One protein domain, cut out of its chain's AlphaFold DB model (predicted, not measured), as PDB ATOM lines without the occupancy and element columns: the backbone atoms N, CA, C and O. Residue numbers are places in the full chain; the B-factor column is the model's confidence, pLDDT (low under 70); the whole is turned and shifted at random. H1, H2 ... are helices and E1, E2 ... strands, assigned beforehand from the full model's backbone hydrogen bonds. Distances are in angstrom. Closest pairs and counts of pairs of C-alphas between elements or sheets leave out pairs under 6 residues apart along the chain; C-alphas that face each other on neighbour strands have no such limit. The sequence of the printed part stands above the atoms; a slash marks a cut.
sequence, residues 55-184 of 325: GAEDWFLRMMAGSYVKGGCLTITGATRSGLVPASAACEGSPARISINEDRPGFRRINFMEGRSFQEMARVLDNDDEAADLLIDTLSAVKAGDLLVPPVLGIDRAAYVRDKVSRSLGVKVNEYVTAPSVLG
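This is residues 55 to 184 of the 325 residues of an uncharacterized protein of Methanocella paludicola (strain DSM 17711 / JCM 13418 / NBRC 101707 / SANAE) (UniProt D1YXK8). What shape do these atoms make? A small twisted sheet of four strands, E4 E3 E5 E6, with H4 packed on one face and H3 packed on H4, makes the main body, which also holds H2. Toward one end of the longest axis lies a separate hairpin of two strands, E1 and E2, with H1 beyond it at the far end. What are the counts and the size? The printed part has 130 residues with four named helices and six named strands, in the order H1 E1 E2 E3 E4 H2 H3 E5 H4 E6; the class is mixed, helices and strands. The larger sheet is parallel in the order E4 E3 E5 E6, and the hairpin is antiparallel. The whole is compact, with a radius of gyration of the C-alphas of 14.1 A and spans of 44 by 31 by 28 A.

Where are the strands of the larger sheet? E4 is residues 107 to 109, E3 residues 96 to 99, E5 residues 146 to 149 and E6 residues 172 to 175. E6 runs 10.2 A and ends at C-alpha 175, at (-25.811, 47.331, -34.694). Which helices follow E4? H2 is residues 118 to 127, 14.4 A long; H3 is residues 129 to 140, 16.5 A; H4 is residues 158 to 169, 16.4 A. C-alpha 158 is at (-28.268, 49.451, -44.418). What comes first along the printed part? H1, residues 55 to 63, begins with C-alpha 55 at (-5.712, 65.155, -39.551) and is 12.1 A long. E1 is residues 68 to 74, 15.4 A, and E2 is residues 80 to 86, 14.1 A.

How is the larger sheet joined? E3 and E5 are parallel, with N 98 and O 148 2.8 A apart; E5 and E6 are parallel, with N 149 and O 174 2.8 A apart. Edge strand E4 is parallel to E3, with N 108 and O 97 2.8 A apart, and E3 pairs in a staggered way, with E5 over residues 96 to 97 and with E4 over 97 to 99. From edge to edge the strands' lines turn by 93 degrees. What is on this sheet? H4 is on one face, making two layers, a helix layer and a sheet layer, at a height over the sheet of 6.2 A; its closest C-alphas to E6 are those of Ser 166 and Lys 172, 5.3 A. It lies only just over E6, with 3 of its 12 C-alphas, and runs slantwise to the strands, at 40 degrees to E6 on the local plane. E5, H4 and E6 form a strand-helix-strand unit, two parallel neighbour strands with a helix between, and its crossover is right-handed. How do the helices meet? H3 and H4 touch, closest at the C-alphas of Ile 136 and Val 165, 5.8 A, at a steep tilt of 44 degrees, the same way. H2 and H3 only just touch, with 3 pairs of C-alphas within 8 A, and only at the corner, closest at Leu 125 and Ala 132, 5.7 A. In H1, H2, H3 and H4 every O i to N i+4 pair is within hydrogen-bond range. Where are H1 and the hairpin? E1 and E2 form an antiparallel hairpin, with N 71 and O 83 2.9 A apart. The closest C-alphas of H1 and E1 are those of Leu 61 and Tyr 68, 6.3 A. H1 is apart from H2, H3 and H4, and E1 is only just apart from E6, closest 8.3 A.

How far does it reach? The two C-alphas farthest apart are those of Gly 55 and Ala 141, 44.5 A. Is the backbone unbroken, and how long are its links? The printed part has no cut, and no link is long; the links E2 to E3, E3 to E4, E4 to H2 and E5 to H4 are short, and the others are tight. How confident is the model? The mean pLDDT of the printed part is 89.0, and no printed residue is under 70.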
ATOM      1  N   GLY A  55      -5.657  64.852 -38.123       86.06
ATOM      2  CA  GLY A  55      -5.712  65.155 -39.551       86.06
ATOM      3  C   GLY A  55      -6.244  63.982 -40.374       86.06
ATOM      4  O   GLY A  55      -7.076  64.178 -41.271       86.06
ATOM      5  N   ALA A  56      -5.809  62.760 -40.053       84.00
ATOM      6  CA  ALA A  56      -6.349  61.532 -40.628       84.00
ATOM      7  C   ALA A  56      -7.819  61.312 -40.245       84.00
ATOM      8  O   ALA A  56      -8.628  60.958 -41.106       84.00
ATOM      9  N   GLU A  57      -8.161  61.544 -38.974       86.38
ATOM     10  CA  GLU A  57      -9.528  61.452 -38.447       86.38
ATOM     11  C   GLU A  57     -10.486  62.389 -39.196       86.38
ATOM     12  O   GLU A  57     -11.480  61.938 -39.775       86.38
ATOM     13  N   ASP A  58     -10.158  63.681 -39.247       89.38
ATOM     14  CA  ASP A  58     -10.988  64.709 -39.873       89.38
ATOM     15  C   ASP A  58     -11.153  64.475 -41.372       89.38
ATOM     16  O   ASP A  58     -12.255  64.602 -41.919       89.38
ATOM     17  N   TRP A  59     -10.067  64.121 -42.060       89.56
ATOM     18  CA  TRP A  59     -10.126  63.810 -43.482       89.56
ATOM     19  C   TRP A  59     -11.018  62.598 -43.749       89.56
ATOM     20  O   TRP A  59     -11.869  62.651 -44.641       89.56
ATOM     21  N   PHE A  60     -10.871  61.531 -42.957       90.06
ATOM     22  CA  PHE A  60     -11.679  60.326 -43.110       90.06
ATOM     23  C   PHE A  60     -13.162  60.619 -42.864       90.06
ATOM     24  O   PHE A  60     -14.004  60.207 -43.661       90.06
ATOM     25  N   LEU A  61     -13.490  61.389 -41.822       91.69
ATOM     26  CA  LEU A  61     -14.863  61.806 -41.524       91.69
ATOM     27  C   LEU A  61     -15.483  62.640 -42.648       91.69
ATOM     28  O   LEU A  61     -16.630  62.400 -43.021       91.69
ATOM     29  N   ARG A  62     -14.736  63.588 -43.226       92.44
ATOM     30  CA  ARG A  62     -15.213  64.377 -44.376       92.44
ATOM     31  C   ARG A  62     -15.445  63.496 -45.602       92.44
ATOM     32  O   ARG A  62     -16.463  63.626 -46.275       92.44
ATOM     33  N   MET A  63     -14.520  62.581 -45.879       90.38
ATOM     34  CA  MET A  63     -14.592  61.664 -47.018       90.38
ATOM     35  C   MET A  63     -15.772  60.683 -46.900       90.38
ATOM     36  O   MET A  63     -16.484  60.439 -47.883       90.38
ATOM     37  N   MET A  64     -16.027  60.197 -45.683       91.31
ATOM     38  CA  MET A  64     -17.063  59.217 -45.336       91.31
ATOM     39  C   MET A  64     -18.317  59.845 -44.712       91.31
ATOM     40  O   MET A  64     -19.078  59.149 -44.031       91.31
ATOM     41  N   ALA A  65     -18.540  61.143 -44.935       90.44
ATOM     42  CA  ALA A  65     -19.640  61.894 -44.340       90.44
ATOM     43  C   ALA A  65     -20.989  61.167 -44.504       90.44
ATOM     44  O   ALA A  65     -21.346  60.725 -45.598       90.44
ATOM     45  N   GLY A  66     -21.721  61.025 -43.395       85.62
ATOM     46  CA  GLY A  66     -23.007  60.318 -43.326       85.62
ATOM     47  C   GLY A  66     -22.904  58.801 -43.114       85.62
ATOM     48  O   GLY A  66     -23.829  58.208 -42.562       85.62
ATOM     49  N   SER A  67     -21.781  58.174 -43.472       90.00
ATOM     50  CA  SER A  67     -21.542  56.738 -43.247       90.00
ATOM     51  C   SER A  67     -20.766  56.463 -41.959       90.00
ATOM     52  O   SER A  67     -20.934  55.400 -41.363       90.00
ATOM     53  N   TYR A  68     -19.930  57.413 -41.536       92.75
ATOM     54  CA  TYR A  68     -19.094  57.329 -40.337       92.75
ATOM     55  C   TYR A  68     -19.272  58.545 -39.436       92.75
ATOM     56  O   TYR A  68     -19.502  59.657 -39.912       92.75
ATOM     57  N   VAL A  69     -19.127  58.317 -38.131       92.12
ATOM     58  CA  VAL A  69     -19.181  59.345 -37.084       92.12
ATOM     59  C   VAL A  69     -18.161  59.044 -35.988       92.12
ATOM     60  O   VAL A  69     -17.739  57.898 -35.824       92.12
ATOM     61  N   LYS A  70     -17.786  60.057 -35.203       90.38
ATOM     62  CA  LYS A  70     -17.066  59.847 -33.942       90.38
ATOM     63  C   LYS A  70     -18.066  59.403 -32.878       90.38
ATOM     64  O   LYS A  70     -19.085  60.062 -32.690       90.38
ATOM     65  N   GLY A  71     -17.800  58.291 -32.204       88.88
ATOM     66  CA  GLY A  71     -18.738  57.741 -31.233       88.88
ATOM     67  C   GLY A  71     -18.249  56.471 -30.550       88.88
ATOM     68  O   GLY A  71     -17.093  56.067 -30.688       88.88
ATOM     69  N   GLY A  72     -19.151  55.865 -29.781       87.31
ATOM     70  CA  GLY A  72     -18.945  54.573 -29.141       87.31
ATOM     71  C   GLY A  72     -19.739  53.470 -29.831       87.31
ATOM     72  O   GLY A  72     -20.844  53.714 -30.308       87.31
ATOM     73  N   CYS A  73     -19.206  52.251 -29.845       86.81
ATOM     74  CA  CYS A  73     -19.929  51.046 -30.247       86.81
ATOM     75  C   CYS A  73     -19.747  49.941 -29.201       86.81
ATOM     76  O   CYS A  73     -18.684  49.831 -28.586       86.81
ATOM     77  N   LEU A  74     -20.752  49.084 -29.035       86.50
ATOM     78  CA  LEU A  74     -20.618  47.859 -28.247       86.50
ATOM     79  C   LEU A  74     -20.127  46.721 -29.147       86.50
ATOM     80  O   LEU A  74     -20.604  46.576 -30.273       86.50
ATOM     81  N   THR A  75     -19.227  45.884 -28.646       82.50
ATOM     82  CA  THR A  75     -18.817  44.646 -29.322       82.50
ATOM     83  C   THR A  75     -19.609  43.424 -28.847       82.50
ATOM     84  O   THR A  75     -20.245  43.445 -27.792       82.50
ATOM     85  N   ILE A  76     -19.494  42.298 -29.561       75.25
ATOM     86  CA  ILE A  76     -20.011  40.995 -29.090       75.25
ATOM     87  C   ILE A  76     -19.399  40.515 -27.768       75.25
ATOM     88  O   ILE A  76     -19.970  39.642 -27.117       75.25
ATOM     89  N   THR A  77     -18.257  41.075 -27.360       72.94
ATOM     90  CA  THR A  77     -17.640  40.808 -26.052       72.94
ATOM     91  C   THR A  77     -18.277  41.631 -24.929       72.94
ATOM     92  O   THR A  77     -17.896  41.493 -23.773       72.94
ATOM     93  N   GLY A  78     -19.245  42.498 -25.248       75.19
ATOM     94  CA  GLY A  78     -19.906  43.379 -24.290       75.19
ATOM     95  C   GLY A  78     -19.079  44.604 -23.891       75.19
ATOM     96  O   GLY A  78     -19.518  45.352 -23.021       75.19
ATOM     97  N   ALA A  79     -17.918  44.827 -24.518       80.62
ATOM     98  CA  ALA A  79     -17.069  45.985 -24.267       80.62
ATOM     99  C   ALA A  79     -17.477  47.173 -25.151       80.62
ATOM    100  O   ALA A  79     -17.713  47.018 -26.352       80.62
ATOM    101  N   THR A  80     -17.521  48.370 -24.569       83.69
ATOM    102  CA  THR A  80     -17.692  49.615 -25.328       83.69
ATOM    103  C   THR A  80     -16.342  50.066 -25.871       83.69
ATOM    104  O   THR A  80     -15.367  50.146 -25.129       83.69
ATOM    105  N   ARG A  81     -16.288  50.384 -27.164       79.81
ATOM    106  CA  ARG A  81     -15.106  50.932 -27.840       79.81
ATOM    107  C   ARG A  81     -15.416  52.307 -28.396       79.81
ATOM    108  O   ARG A  81     -16.485  52.497 -28.966       79.81
ATOM    109  N   SER A  82     -14.485  53.240 -28.246       83.38
ATOM    110  CA  SER A  82     -14.570  54.594 -28.795       83.38
ATOM    111  C   SER A  82     -13.714  54.739 -30.049       83.38
ATOM    112  O   SER A  82     -12.624  54.176 -30.117       83.38
ATOM    113  N   GLY A  83     -14.168  55.539 -31.011       85.56
ATOM    114  CA  GLY A  83     -13.407  55.844 -32.221       85.56
ATOM    115  C   GLY A  83     -14.297  56.377 -33.335       85.56
ATOM    116  O   GLY A  83     -15.384  56.903 -33.081       85.56
ATOM    117  N   LEU A  84     -13.838  56.228 -34.576       89.50
ATOM    118  CA  LEU A  84     -14.687  56.430 -35.740       89.50
ATOM    119  C   LEU A  84     -15.443  55.129 -36.005       89.50
ATOM    120  O   LEU A  84     -14.852  54.076 -36.255       89.50
ATOM    121  N   VAL A  85     -16.765  55.196 -35.923       90.12
ATOM    122  CA  VAL A  85     -17.650  54.039 -36.045       90.12
ATOM    123  C   VAL A  85     -18.596  54.229 -37.225       90.12
ATOM    124  O   VAL A  85     -18.931  55.372 -37.566       90.12
ATOM    125  N   PRO A  86     -19.069  53.135 -37.847       91.25
ATOM    126  CA  PRO A  86     -20.198  53.214 -38.757       91.25
ATOM    127  C   PRO A  86     -21.367  53.912 -38.064       91.25
ATOM    128  O   PRO A  86     -21.653  53.636 -36.898       91.25
ATOM    129  N   ALA A  87     -22.082  54.780 -38.776       90.56
ATOM    130  CA  ALA A  87     -23.201  55.522 -38.198       90.56
ATOM    131  C   ALA A  87     -24.297  54.599 -37.628       90.56
ATOM    132  O   ALA A  87     -25.014  54.991 -36.717       90.56
ATOM    133  N   SER A  88     -24.434  53.372 -38.148       89.88
ATOM    134  CA  SER A  88     -25.368  52.366 -37.620       89.88
ATOM    135  C   SER A  88     -24.879  51.655 -36.364       89.88
ATOM    136  O   SER A  88     -25.673  50.963 -35.748       89.88
ATOM    137  N   ALA A  89     -23.616  51.809 -35.976       90.44
ATOM    138  CA  ALA A  89     -23.042  51.179 -34.790       90.44
ATOM    139  C   ALA A  89     -22.858  52.149 -33.614       90.44
ATOM    140  O   ALA A  89     -22.414  51.740 -32.540       90.44
ATOM    141  N   ALA A  90     -23.190  53.429 -33.812       90.06
ATOM    142  CA  ALA A  90     -23.144  54.432 -32.760       90.06
ATOM    143  C   ALA A  90     -24.163  54.082 -31.668       90.06
ATOM    144  O   ALA A  90     -25.366  54.021 -31.909       90.06
ATOM    145  N   CYS A  91     -23.669  53.827 -30.463       83.00
ATOM    146  CA  CYS A  91     -24.466  53.394 -29.331       83.00
ATOM    147  C   CYS A  91     -24.361  54.416 -28.197       83.00
ATOM    148  O   CYS A  91     -23.265  54.768 -27.760       83.00
ATOM    149  N   GLU A  92     -25.517  54.861 -27.709       79.75
ATOM    150  CA  GLU A  92     -25.659  55.700 -26.521       79.75
ATOM    151  C   GLU A  92     -26.448  54.930 -25.451       79.75
ATOM    152  O   GLU A  92     -27.289  54.086 -25.766       79.75
ATOM    153  N   GLY A  93     -26.189  55.216 -24.173       82.62
ATOM    154  CA  GLY A  93     -26.960  54.651 -23.065       82.62
ATOM    155  C   GLY A  93     -26.808  53.134 -22.898       82.62
ATOM    156  O   GLY A  93     -25.705  52.595 -22.868       82.62
ATOM    157  N   SER A  94     -27.926  52.441 -22.679       85.50
ATOM    158  CA  SER A  94     -27.967  51.000 -22.390       85.50
ATOM    159  C   SER A  94     -29.090  50.327 -23.187       85.50
ATOM    160  O   SER A  94     -30.139  50.014 -22.619       85.50
ATOM    161  N   PRO A  95     -28.905  50.131 -24.506       90.38
ATOM    162  CA  PRO A  95     -29.923  49.520 -25.355       90.38
ATOM    163  C   PRO A  95     -30.142  48.049 -24.992       90.38
ATOM    164  O   PRO A  95     -29.240  47.370 -24.483       90.38
ATOM    165  N   ALA A  96     -31.323  47.522 -25.315       91.94
ATOM    166  CA  ALA A  96     -31.540  46.084 -25.243       91.94
ATOM    167  C   ALA A  96     -30.763  45.392 -26.366       91.94
ATOM    168  O   ALA A  96     -30.911  45.711 -27.544       91.94
ATOM    169  N   ARG A  97     -29.922  44.435 -25.980       92.12
ATOM    170  CA  ARG A  97     -29.054  43.696 -26.894       92.12
ATOM    171  C   ARG A  97     -29.825  42.514 -27.453       92.12
ATOM    172  O   ARG A  97     -30.376  41.730 -26.683       92.12
ATOM    173  N   ILE A  98     -29.872  42.391 -28.767       92.06
ATOM    174  CA  ILE A  98     -30.593  41.334 -29.469       92.06
ATOM    175  C   ILE A  98     -29.590  40.333 -30.017       92.06
ATOM    176  O   ILE A  98     -28.586  40.721 -30.600       92.06
ATOM    177  N   SER A  99     -29.867  39.047 -29.861       87.56
ATOM    178  CA  SER A  99     -29.124  37.972 -30.516       87.56
ATOM    179  C   SER A  99     -30.081  37.189 -31.403       87.56
ATOM    180  O   SER A  99     -31.193  36.888 -30.985       87.56
ATOM    181  N   ILE A 100     -29.665  36.863 -32.624       78.94
ATOM    182  CA  ILE A 100     -30.495  36.089 -33.568       78.94
ATOM    183  C   ILE A 100     -30.137  34.596 -33.606       78.94
ATOM    184  O   ILE A 100     -30.912  33.790 -34.098       78.94
ATOM    185  N   ASN A 101     -28.958  34.225 -33.092       70.12
ATOM    186  CA  ASN A 101     -28.411  32.870 -33.234       70.12
ATOM    187  C   ASN A 101     -28.021  32.225 -31.902       70.12
ATOM    188  O   ASN A 101     -27.921  31.005 -31.824       70.12
ATOM    189  N   GLU A 102     -27.781  33.015 -30.856       70.38
ATOM    190  CA  GLU A 102     -27.177  32.509 -29.624       70.38
ATOM    191  C   GLU A 102     -27.942  32.958 -28.386       70.38
ATOM    192  O   GLU A 102     -28.383  34.107 -28.293       70.38
ATOM    193  N   ASP A 103     -28.052  32.060 -27.412       77.31
ATOM    194  CA  ASP A 103     -28.513  32.395 -26.071       77.31
ATOM    195  C   ASP A 103     -27.299  32.798 -25.225       77.31
ATOM    196  O   ASP A 103     -26.528  31.952 -24.766       77.31
ATOM    197  N   ARG A 104     -27.058  34.109 -25.110       73.44
ATOM    198  CA  ARG A 104     -25.932  34.679 -24.355       73.44
ATOM    199  C   ARG A 104     -26.443  35.531 -23.193       73.44
ATOM    200  O   ARG A 104     -27.365  36.324 -23.395       73.44
ATOM    201  N   PRO A 105     -25.803  35.476 -22.009       79.12
ATOM    202  CA  PRO A 105     -26.145  36.350 -20.892       79.12
ATOM    203  C   PRO A 105     -26.181  37.828 -21.302       79.12
ATOM    204  O   PRO A 105     -25.245  38.348 -21.909       79.12
ATOM    205  N   GLY A 106     -27.277  38.513 -20.973       83.12
ATOM    206  CA  GLY A 106     -27.474  39.927 -21.307       83.12
ATOM    207  C   GLY A 106     -27.958  40.208 -22.737       83.12
ATOM    208  O   GLY A 106     -28.166  41.377 -23.063       83.12
ATOM    209  N   PHE A 107     -28.173  39.181 -23.566       86.75
ATOM    210  CA  PHE A 107     -28.823  39.293 -24.872       86.75
ATOM    211  C   PHE A 107     -30.233  38.705 -24.825       86.75
ATOM    212  O   PHE A 107     -30.495  37.709 -24.157       86.75
ATOM    213  N   ARG A 108     -31.156  39.318 -25.562       88.44
ATOM    214  CA  ARG A 108     -32.483  38.768 -25.827       88.44
ATOM    215  C   ARG A 108     -32.426  38.007 -27.138       88.44
ATOM    216  O   ARG A 108     -32.166  38.606 -28.183       88.44
ATOM    217  N   ARG A 109     -32.645  36.697 -27.077       86.31
ATOM    218  CA  ARG A 109     -32.692  35.855 -28.267       86.31
ATOM    219  C   ARG A 109     -33.991  36.092 -29.038       86.31
ATOM    220  O   ARG A 109     -35.069  36.106 -28.446       86.31
ATOM    221  N   ILE A 110     -33.878  36.223 -30.352       83.38
ATOM    222  CA  ILE A 110     -34.991  36.146 -31.295       83.38
ATOM    223  C   ILE A 110     -34.680  35.072 -32.339       83.38
ATOM    224  O   ILE A 110     -33.527  34.904 -32.714       83.38
ATOM    225  N   ASN A 111     -35.690  34.355 -32.831       82.38
ATOM    226  CA  ASN A 111     -35.490  33.256 -33.793       82.38
ATOM    227  C   ASN A 111     -35.550  33.730 -35.255       82.38
ATOM    228  O   ASN A 111     -35.851  32.962 -36.168       82.38
ATOM    229  N   PHE A 112     -35.297  35.019 -35.473       75.88
ATOM    230  CA  PHE A 112     -35.310  35.636 -36.788       75.88
ATOM    231  C   PHE A 112     -34.146  35.075 -37.625       75.88
ATOM    232  O   PHE A 112     -32.988  35.428 -37.420       75.88
ATOM    233  N   MET A 113     -34.490  34.150 -38.527       71.44
ATOM    234  CA  MET A 113     -33.617  33.370 -39.420       71.44
ATOM    235  C   MET A 113     -32.459  32.616 -38.741       71.44
ATOM    236  O   MET A 113     -31.317  32.647 -39.206       71.44
ATOM    237  N   GLU A 114     -32.794  31.893 -37.673       83.31
ATOM    238  CA  GLU A 114     -31.923  30.923 -37.001       83.31
ATOM    239  C   GLU A 114     -31.129  30.046 -37.993       83.31
ATOM    240  O   GLU A 114     -31.655  29.570 -39.004       83.31
ATOM    241  N   GLY A 115     -29.843  29.836 -37.697       82.69
ATOM    242  CA  GLY A 115     -28.949  28.983 -38.489       82.69
ATOM    243  C   GLY A 115     -28.274  29.678 -39.675       82.69
ATOM    244  O   GLY A 115     -27.500  29.040 -40.386       82.69
ATOM    245  N   ARG A 116     -28.521  30.976 -39.888       86.81
ATOM    246  CA  ARG A 116     -27.865  31.766 -40.939       86.81
ATOM    247  C   ARG A 116     -26.763  32.658 -40.388       86.81
ATOM    248  O   ARG A 116     -26.828  33.157 -39.263       86.81
ATOM    249  N   SER A 117     -25.754  32.909 -41.214       88.56
ATOM    250  CA  SER A 117     -24.707  33.879 -40.898       88.56
ATOM    251  C   SER A 117     -25.238  35.318 -40.936       88.56
ATOM    252  O   SER A 117     -26.194  35.634 -41.649       88.56
ATOM    253  N   PHE A 118     -24.568  36.236 -40.228       90.44
ATOM    254  CA  PHE A 118     -24.908  37.665 -40.287       90.44
ATOM    255  C   PHE A 118     -24.815  38.232 -41.709       90.44
ATOM    256  O   PHE A 118     -25.613  39.085 -42.080       90.44
ATOM    257  N   GLN A 119     -23.888  37.734 -42.531       91.06
ATOM    258  CA  GLN A 119     -23.735  38.182 -43.917       91.06
ATOM    259  C   GLN A 119     -24.876  37.716 -44.823       91.06
ATOM    260  O   GLN A 119     -25.328  38.480 -45.673       91.06
ATOM    261  N   GLU A 120     -25.346  36.477 -44.668       92.12
ATOM    262  CA  GLU A 120     -26.526  35.995 -45.396       92.12
ATOM    263  C   GLU A 120     -27.766  36.775 -44.984       92.12
ATOM    264  O   GLU A 120     -28.504  37.237 -45.848       92.12
ATOM    265  N   MET A 121     -27.948  36.982 -43.679       91.94
ATOM    266  CA  MET A 121     -29.037  37.795 -43.155       91.94
ATOM    267  C   MET A 121     -29.010  39.212 -43.722       91.94
ATOM    268  O   MET A 121     -30.023  39.696 -44.221       91.94
ATOM    269  N   ALA A 122     -27.840  39.851 -43.691       94.12
ATOM    270  CA  ALA A 122     -27.675  41.178 -44.247       94.12
ATOM    271  C   ALA A 122     -28.079  41.222 -45.714       94.12
ATOM    272  O   ALA A 122     -28.834  42.109 -46.075       94.12
ATOM    273  N   ARG A 123     -27.672  40.246 -46.537       94.88
ATOM    274  CA  ARG A 123     -28.091  40.175 -47.947       94.88
ATOM    275  C   ARG A 123     -29.592  39.966 -48.124       94.88
ATOM    276  O   ARG A 123     -30.147  40.524 -49.061       94.88
ATOM    277  N   VAL A 124     -30.235  39.172 -47.270       94.94
ATOM    278  CA  VAL A 124     -31.693  38.975 -47.326       94.94
ATOM    279  C   VAL A 124     -32.402  40.298 -47.045       94.94
ATOM    280  O   VAL A 124     -33.146  40.774 -47.894       94.94
ATOM    281  N   LEU A 125     -32.081  40.956 -45.928       94.75
ATOM    282  CA  LEU A 125     -32.650  42.264 -45.576       94.75
ATOM    283  C   LEU A 125     -32.303  43.364 -46.596       94.75
ATOM    284  O   LEU A 125     -33.070  44.305 -46.812       94.75
ATOM    285  N   ASP A 126     -31.166  43.233 -47.279       94.31
ATOM    286  CA  ASP A 126     -30.774  44.144 -48.351       94.31
ATOM    287  C   ASP A 126     -31.618  44.014 -49.614       94.31
ATOM    288  O   ASP A 126     -31.616  44.946 -50.406       94.31
ATOM    289  N   ASN A 127     -32.306  42.896 -49.840       94.50
ATOM    290  CA  ASN A 127     -33.021  42.640 -51.096       94.50
ATOM    291  C   ASN A 127     -34.521  42.392 -50.908       94.50
ATOM    292  O   ASN A 127     -35.256  42.429 -51.892       94.50
ATOM    293  N   ASP A 128     -34.969  42.152 -49.678       94.44
ATOM    294  CA  ASP A 128     -36.333  41.745 -49.368       94.44
ATOM    295  C   ASP A 128     -36.929  42.616 -48.253       94.44
ATOM    296  O   ASP A 128     -36.509  42.576 -47.092       94.44
ATOM    297  N   ASP A 129     -37.915  43.430 -48.623       95.00
ATOM    298  CA  ASP A 129     -38.610  44.308 -47.689       95.00
ATOM    299  C   ASP A 129     -39.569  43.532 -46.768       95.00
ATOM    300  O   ASP A 129     -39.780  43.996 -45.644       95.00
ATOM    301  N   GLU A 130     -40.068  42.355 -47.175       95.06
ATOM    302  CA  GLU A 130     -40.898  41.475 -46.332       95.06
ATOM    303  C   GLU A 130     -40.061  40.871 -45.199       95.06
ATOM    304  O   GLU A 130     -40.507  40.795 -44.053       95.06
ATOM    305  N   ALA A 131     -38.802  40.519 -45.476       94.00
ATOM    306  CA  ALA A 131     -37.870  40.092 -44.435       94.00
ATOM    307  C   ALA A 131     -37.622  41.203 -43.398       94.00
ATOM    308  O   ALA A 131     -37.490  40.919 -42.205       94.00
ATOM    309  N   ALA A 132     -37.588  42.471 -43.827       95.06
ATOM    310  CA  ALA A 132     -37.485  43.605 -42.910       95.06
ATOM    311  C   ALA A 132     -38.762  43.790 -42.072       95.06
ATOM    312  O   ALA A 132     -38.662  44.139 -40.896       95.06
ATOM    313  N   ASP A 133     -39.939  43.517 -42.638       95.69
ATOM    314  CA  ASP A 133     -41.207  43.540 -41.900       95.69
ATOM    315  C   ASP A 133     -41.273  42.408 -40.861       95.69
ATOM    316  O   ASP A 133     -41.615  42.649 -39.706       95.69
ATOM    317  N   LEU A 134     -40.788  41.210 -41.197       93.56
ATOM    318  CA  LEU A 134     -40.666  40.113 -40.232       93.56
ATOM    319  C   LEU A 134     -39.685  40.440 -39.090       93.56
ATOM    320  O   LEU A 134     -39.919  40.061 -37.935       93.56
ATOM    321  N   LEU A 135     -38.589  41.154 -39.380       93.56
ATOM    322  CA  LEU A 135     -37.679  41.656 -38.347       93.56
ATOM    323  C   LEU A 135     -38.403  42.633 -37.411       93.56
ATOM    324  O   LEU A 135     -38.247  42.527 -36.194       93.56
ATOM    325  N   ILE A 136     -39.196  43.557 -37.961       95.56
ATOM    326  CA  ILE A 136     -40.003  44.513 -37.188       95.56
ATOM    327  C   ILE A 136     -40.971  43.767 -36.272       95.56
ATOM    328  O   ILE A 136     -40.954  43.995 -35.062       95.56
ATOM    329  N   ASP A 137     -41.752  42.833 -36.813       93.88
ATOM    330  CA  ASP A 137     -42.719  42.055 -36.038       93.88
ATOM    331  C   ASP A 137     -42.036  41.308 -34.892       93.88
ATOM    332  O   ASP A 137     -42.487  41.355 -33.744       93.88
ATOM    333  N   THR A 138     -40.883  40.698 -35.172       92.19
ATOM    334  CA  THR A 138     -40.106  39.970 -34.165       92.19
ATOM    335  C   THR A 138     -39.567  40.897 -33.069       92.19
ATOM    336  O   THR A 138     -39.612  40.563 -31.883       92.19
ATOM    337  N   LEU A 139     -39.056  42.073 -33.442       93.50
ATOM    338  CA  LEU A 139     -38.499  43.045 -32.501       93.50
ATOM    339  C   LEU A 139     -39.575  43.796 -31.707       93.50
ATOM    340  O   LEU A 139     -39.287  44.240 -30.597       93.50
ATOM    341  N   SER A 140     -40.809  43.893 -32.210       92.56
ATOM    342  CA  SER A 140     -41.926  44.569 -31.529       92.56
ATOM    343  C   SER A 140     -42.258  43.963 -30.157       92.56
ATOM    344  O   SER A 140     -42.713  44.659 -29.246       92.56
ATOM    345  N   ALA A 141     -41.959  42.673 -29.965       88.19
ATOM    346  CA  ALA A 141     -42.108  41.984 -28.686       88.19
ATOM    347  C   ALA A 141     -41.086  42.451 -27.626       88.19
ATOM    348  O   ALA A 141     -41.271  42.222 -26.423       88.19
ATOM    349  N   VAL A 142     -40.001  43.112 -28.038       89.00
ATOM    350  CA  VAL A 142     -38.944  43.592 -27.147       89.00
ATOM    351  C   VAL A 142     -39.267  44.997 -26.647       89.00
ATOM    352  O   VAL A 142     -39.056  45.996 -27.323       89.00
ATOM    353  N   LYS A 143     -39.706  45.089 -25.389       86.38
ATOM    354  CA  LYS A 143     -39.907  46.376 -24.707       86.38
ATOM    355  C   LYS A 143     -38.565  46.970 -24.262       86.38
ATOM    356  O   LYS A 143     -38.013  46.534 -23.246       86.38
ATOM    357  N   ALA A 144     -38.053  47.940 -25.016       89.19
ATOM    358  CA  ALA A 144     -36.832  48.692 -24.720       89.19
ATOM    359  C   ALA A 144     -36.899  50.106 -25.322       89.19
ATOM    360  O   ALA A 144     -37.645  50.322 -26.268       89.19
ATOM    361  N   GLY A 145     -36.130  51.053 -24.773       88.38
ATOM    362  CA  GLY A 145     -36.048  52.419 -25.313       88.38
ATOM    363  C   GLY A 145     -35.218  52.519 -26.595       88.38
ATOM    364  O   GLY A 145     -35.567  53.298 -27.469       88.38
ATOM    365  N   ASP A 146     -34.180  51.687 -26.712       93.44
ATOM    366  CA  ASP A 146     -33.316  51.539 -27.886       93.44
ATOM    367  C   ASP A 146     -32.941  50.057 -28.053       93.44
ATOM    368  O   ASP A 146     -32.871  49.303 -27.070       93.44
ATOM    369  N   LEU A 147     -32.664  49.642 -29.290       94.44
ATOM    370  CA  LEU A 147     -32.288  48.276 -29.646       94.44
ATOM    371  C   LEU A 147     -30.894  48.229 -30.261       94.44
ATOM    372  O   LEU A 147     -30.527  49.050 -31.103       94.44
ATOM    373  N   LEU A 148     -30.140  47.210 -29.867       94.00
ATOM    374  CA  LEU A 148     -28.834  46.911 -30.420       94.00
ATOM    375  C   LEU A 148     -28.839  45.501 -31.003       94.00
ATOM    376  O   LEU A 148     -28.825  44.515 -30.266       94.00
ATOM    377  N   VAL A 149     -28.885  45.418 -32.326       93.69
ATOM    378  CA  VAL A 149     -29.033  44.176 -33.086       93.69
ATOM    379  C   VAL A 149     -27.688  43.680 -33.629       93.69
ATOM    380  O   VAL A 149     -26.710  44.431 -33.640       93.69
ATOM    381  N   PRO A 150     -27.592  42.420 -34.084       91.75
ATOM    382  CA  PRO A 150     -26.432  41.965 -34.843       91.75
ATOM    383  C   PRO A 150     -26.249  42.790 -36.124       91.75
ATOM    384  O   PRO A 150     -27.208  43.420 -36.570       91.75
ATOM    385  N   PRO A 151     -25.057  42.796 -36.749       92.12
ATOM    386  CA  PRO A 151     -24.810  43.596 -37.943       92.12
ATOM    387  C   PRO A 151     -25.473  42.947 -39.161       92.12
ATOM    388  O   PRO A 151     -24.834  42.241 -39.936       92.12
ATOM    389  N   VAL A 152     -26.785  43.121 -39.273       93.12
ATOM    390  CA  VAL A 152     -27.640  42.433 -40.239       93.12
ATOM    391  C   VAL A 152     -28.539  43.362 -41.027       93.12
ATOM    392  O   VAL A 152     -29.234  42.903 -41.918       93.12
ATOM    393  N   LEU A 153     -28.525  44.666 -40.770       94.62
ATOM    394  CA  LEU A 153     -29.489  45.594 -41.366       94.62
ATOM    395  C   LEU A 153     -29.295  45.816 -42.877       94.62
ATOM    396  O   LEU A 153     -29.908  46.706 -43.431       94.62
ATOM    397  N   GLY A 154     -28.444  45.061 -43.564       94.25
ATOM    398  CA  GLY A 154     -28.164  45.242 -44.989       94.25
ATOM    399  C   GLY A 154     -26.677  45.326 -45.277       94.25
ATOM    400  O   GLY A 154     -25.850  45.297 -44.366       94.25
ATOM    401  N   ILE A 155     -26.312  45.447 -46.541       92.88
ATOM    402  CA  ILE A 155     -24.942  45.710 -46.976       92.88
ATOM    403  C   ILE A 155     -24.946  47.081 -47.661       92.88
ATOM    404  O   ILE A 155     -24.376  48.036 -47.131       92.88
ATOM    405  N   ASP A 156     -25.716  47.224 -48.733       91.88
ATOM    406  CA  ASP A 156     -25.830  48.451 -49.516       91.88
ATOM    407  C   ASP A 156     -26.984  49.355 -49.037       91.88
ATOM    408  O   ASP A 156     -26.852  50.583 -49.023       91.88
ATOM    409  N   ARG A 157     -28.106  48.775 -48.585       93.94
ATOM    410  CA  ARG A 157     -29.313  49.486 -48.114       93.94
ATOM    411  C   ARG A 157     -29.401  49.603 -46.592       93.94
ATOM    412  O   ARG A 157     -30.472  49.875 -46.055       93.94
ATOM    413  N   ALA A 158     -28.283  49.466 -45.881       94.31
ATOM    414  CA  ALA A 158     -28.268  49.451 -44.418       94.31
ATOM    415  C   ALA A 158     -28.967  50.649 -43.757       94.31
ATOM    416  O   ALA A 158     -29.716  50.487 -42.797       94.31
ATOM    417  N   ALA A 159     -28.751  51.858 -44.285       93.44
ATOM    418  CA  ALA A 159     -29.405  53.062 -43.778       93.44
ATOM    419  C   ALA A 159     -30.928  53.021 -43.988       93.44
ATOM    420  O   ALA A 159     -31.675  53.365 -43.079       93.44
ATOM    421  N   TYR A 160     -31.382  52.551 -45.153       95.88
ATOM    422  CA  TYR A 160     -32.804  52.420 -45.470       95.88
ATOM    423  C   TYR A 160     -33.497  51.415 -44.547       95.88
ATOM    424  O   TYR A 160     -34.510  51.747 -43.937       95.88
ATOM    425  N   VAL A 161     -32.934  50.213 -44.398       96.75
ATOM    426  CA  VAL A 161     -33.510  49.168 -43.540       96.75
ATOM    427  C   VAL A 161     -33.510  49.617 -42.081       96.75
ATOM    428  O   VAL A 161     -34.528  49.497 -41.408       96.75
ATOM    429  N   ARG A 162     -32.406  50.200 -41.592       96.19
ATOM    430  CA  ARG A 162     -32.340  50.758 -40.234       96.19
ATOM    431  C   ARG A 162     -33.433  51.799 -40.004       96.19
ATOM    432  O   ARG A 162     -34.100  51.747 -38.971       96.19
ATOM    433  N   ASP A 163     -33.622  52.723 -40.942       96.38
ATOM    434  CA  ASP A 163     -34.632  53.774 -40.836       96.38
ATOM    435  C   ASP A 163     -36.056  53.199 -40.895       96.38
ATOM    436  O   ASP A 163     -36.905  53.622 -40.109       96.38
ATOM    437  N   LYS A 164     -36.313  52.209 -41.767       97.56
ATOM    438  CA  LYS A 164     -37.588  51.471 -41.837       97.56
ATOM    439  C   LYS A 164     -37.901  50.819 -40.489       97.56
ATOM    440  O   LYS A 164     -38.938  51.107 -39.898       97.56
ATOM    441  N   VAL A 165     -36.976  50.016 -39.960       96.44
ATOM    442  CA  VAL A 165     -37.158  49.288 -38.694       96.44
ATOM    443  C   VAL A 165     -37.310  50.257 -37.516       96.44
ATOM    444  O   VAL A 165     -38.229  50.107 -36.713       96.44
ATOM    445  N   SER A 166     -36.464  51.288 -37.432       96.44
ATOM    446  CA  SER A 166     -36.509  52.268 -36.335       96.44
ATOM    447  C   SER A 166     -37.826  53.046 -36.311       96.44
ATOM    448  O   SER A 166     -38.416  53.231 -35.248       96.44
ATOM    449  N   ARG A 167     -38.327  53.483 -37.477       97.06
ATOM    450  CA  ARG A 167     -39.604  54.210 -37.567       97.06
ATOM    451  C   ARG A 167     -40.791  53.329 -37.204       97.06
ATOM    452  O   ARG A 167     -41.665  53.796 -36.483       97.06
ATOM    453  N   SER A 168     -40.807  52.080 -37.663       97.31
ATOM    454  CA  SER A 168     -41.896  51.149 -37.354       97.31
ATOM    455  C   SER A 168     -41.952  50.772 -35.872       97.31
ATOM    456  O   SER A 168     -43.040  50.604 -35.330       97.31
ATOM    457  N   LEU A 169     -40.800  50.673 -35.201       96.00
ATOM    458  CA  LEU A 169     -40.729  50.333 -33.775       96.00
ATOM    459  C   LEU A 169     -40.803  51.551 -32.840       96.00
ATOM    460  O   LEU A 169     -41.032  51.386 -31.644       96.00
ATOM    461  N   GLY A 170     -40.587  52.766 -33.352       95.75
ATOM    462  CA  GLY A 170     -40.552  53.991 -32.547       95.75
ATOM    463  C   GLY A 170     -39.338  54.100 -31.614       95.75
ATOM    464  O   GLY A 170     -39.382  54.861 -30.650       95.75
ATOM    465  N   VAL A 171     -38.264  53.351 -31.885       95.12
ATOM    466  CA  VAL A 171     -37.026  53.294 -31.080       95.12
ATOM    467  C   VAL A 171     -35.804  53.389 -31.988       95.12
ATOM    468  O   VAL A 171     -35.890  53.046 -33.172       95.12
ATOM    469  N   LYS A 172     -34.645  53.819 -31.469       94.56
ATOM    470  CA  LYS A 172     -33.414  53.756 -32.270       94.56
ATOM    471  C   LYS A 172     -32.962  52.303 -32.384       94.56
ATOM    472  O   LYS A 172     -32.896  51.585 -31.384       94.56
ATOM    473  N   VAL A 173     -32.603  51.888 -33.595       95.31
ATOM    474  CA  VAL A 173     -32.011  50.573 -33.856       95.31
ATOM    475  C   VAL A 173     -30.599  50.759 -34.385       95.31
ATOM    476  O   VAL A 173     -30.393  51.359 -35.437       95.31
ATOM    477  N   ASN A 174     -29.628  50.230 -33.647       94.62
ATOM    478  CA  ASN A 174     -28.217  50.232 -34.015       94.62
ATOM    479  C   ASN A 174     -27.674  48.803 -34.035       94.62
ATOM    480  O   ASN A 174     -28.311  47.876 -33.541       94.62
ATOM    481  N   GLU A 175     -26.483  48.617 -34.581       94.06
ATOM    482  CA  GLU A 175     -25.811  47.331 -34.694       94.06
ATOM    483  C   GLU A 175     -24.612  47.263 -33.753       94.06
ATOM    484  O   GLU A 175     -23.832  48.210 -33.651       94.06
ATOM    485  N   TYR A 176     -24.422  46.133 -33.078       90.56
ATOM    486  CA  TYR A 176     -23.157  45.895 -32.394       90.56
ATOM    487  C   TYR A 176     -22.068  45.472 -33.382       90.56
ATOM    488  O   TYR A 176     -22.311  44.940 -34.468       90.56
ATOM    489  N   VAL A 177     -20.827  45.660 -32.954       87.31
ATOM    490  CA  VAL A 177     -19.633  45.325 -33.717       87.31
ATOM    491  C   VAL A 177     -19.195  43.887 -33.430       87.31
ATOM    492  O   VAL A 177     -19.065  43.457 -32.284       87.31
ATOM    493  N   THR A 178     -18.918  43.135 -34.486       83.31
ATOM    494  CA  THR A 178     -18.328  41.788 -34.434       83.31
ATOM    495  C   THR A 178     -17.277  41.657 -35.524       83.31
ATOM    496  O   THR A 178     -17.280  42.470 -36.438       83.31
ATOM    497  N   ALA A 179     -16.404  40.658 -35.458       77.56
ATOM    498  CA  ALA A 179     -15.575  40.219 -36.578       77.56
ATOM    499  C   ALA A 179     -15.714  38.688 -36.703       77.56
ATOM    500  O   ALA A 179     -15.784  38.029 -35.664       77.56
ATOM    501  N   PRO A 180     -15.784  38.106 -37.915       71.88
ATOM    502  CA  PRO A 180     -15.987  38.758 -39.213       71.88
ATOM    503  C   PRO A 180     -17.333  39.503 -39.299       71.88
ATOM    504  O   PRO A 180     -18.350  39.009 -38.815       71.88
ATOM    505  N   SER A 181     -17.344  40.706 -39.889       79.56
ATOM    506  CA  SER A 181     -18.493  41.627 -39.823       79.56
ATOM    507  C   SER A 181     -19.107  41.969 -41.168       79.56
ATOM    508  O   SER A 181     -18.414  42.126 -42.169       79.56
ATOM    509  N   VAL A 182     -20.405  42.257 -41.156       92.25
ATOM    510  CA  VAL A 182     -21.067  43.001 -42.235       92.25
ATOM    511  C   VAL A 182     -20.604  44.460 -42.257       92.25
ATOM    512  O   VAL A 182     -20.475  45.039 -43.330       92.25
ATOM    513  N   LEU A 183     -20.262  45.052 -41.108       91.50
ATOM    514  CA  LEU A 183     -19.808  46.446 -41.036       91.50
ATOM    515  C   LEU A 183     -18.490  46.680 -41.797       91.50
ATOM    516  O   LEU A 183     -18.353  47.687 -42.492       91.50
ATOM    517  N   GLY A 184     -17.553  45.729 -41.731       90.00
ATOM    518  CA  GLY A 184     -16.318  45.744 -42.520       90.00
ATOM    519  C   GLY A 184     -16.572  45.642 -44.028       90.00
ATOM    520  O   GLY A 184     -15.934  46.347 -44.812       90.00
TER     521      GLY A 184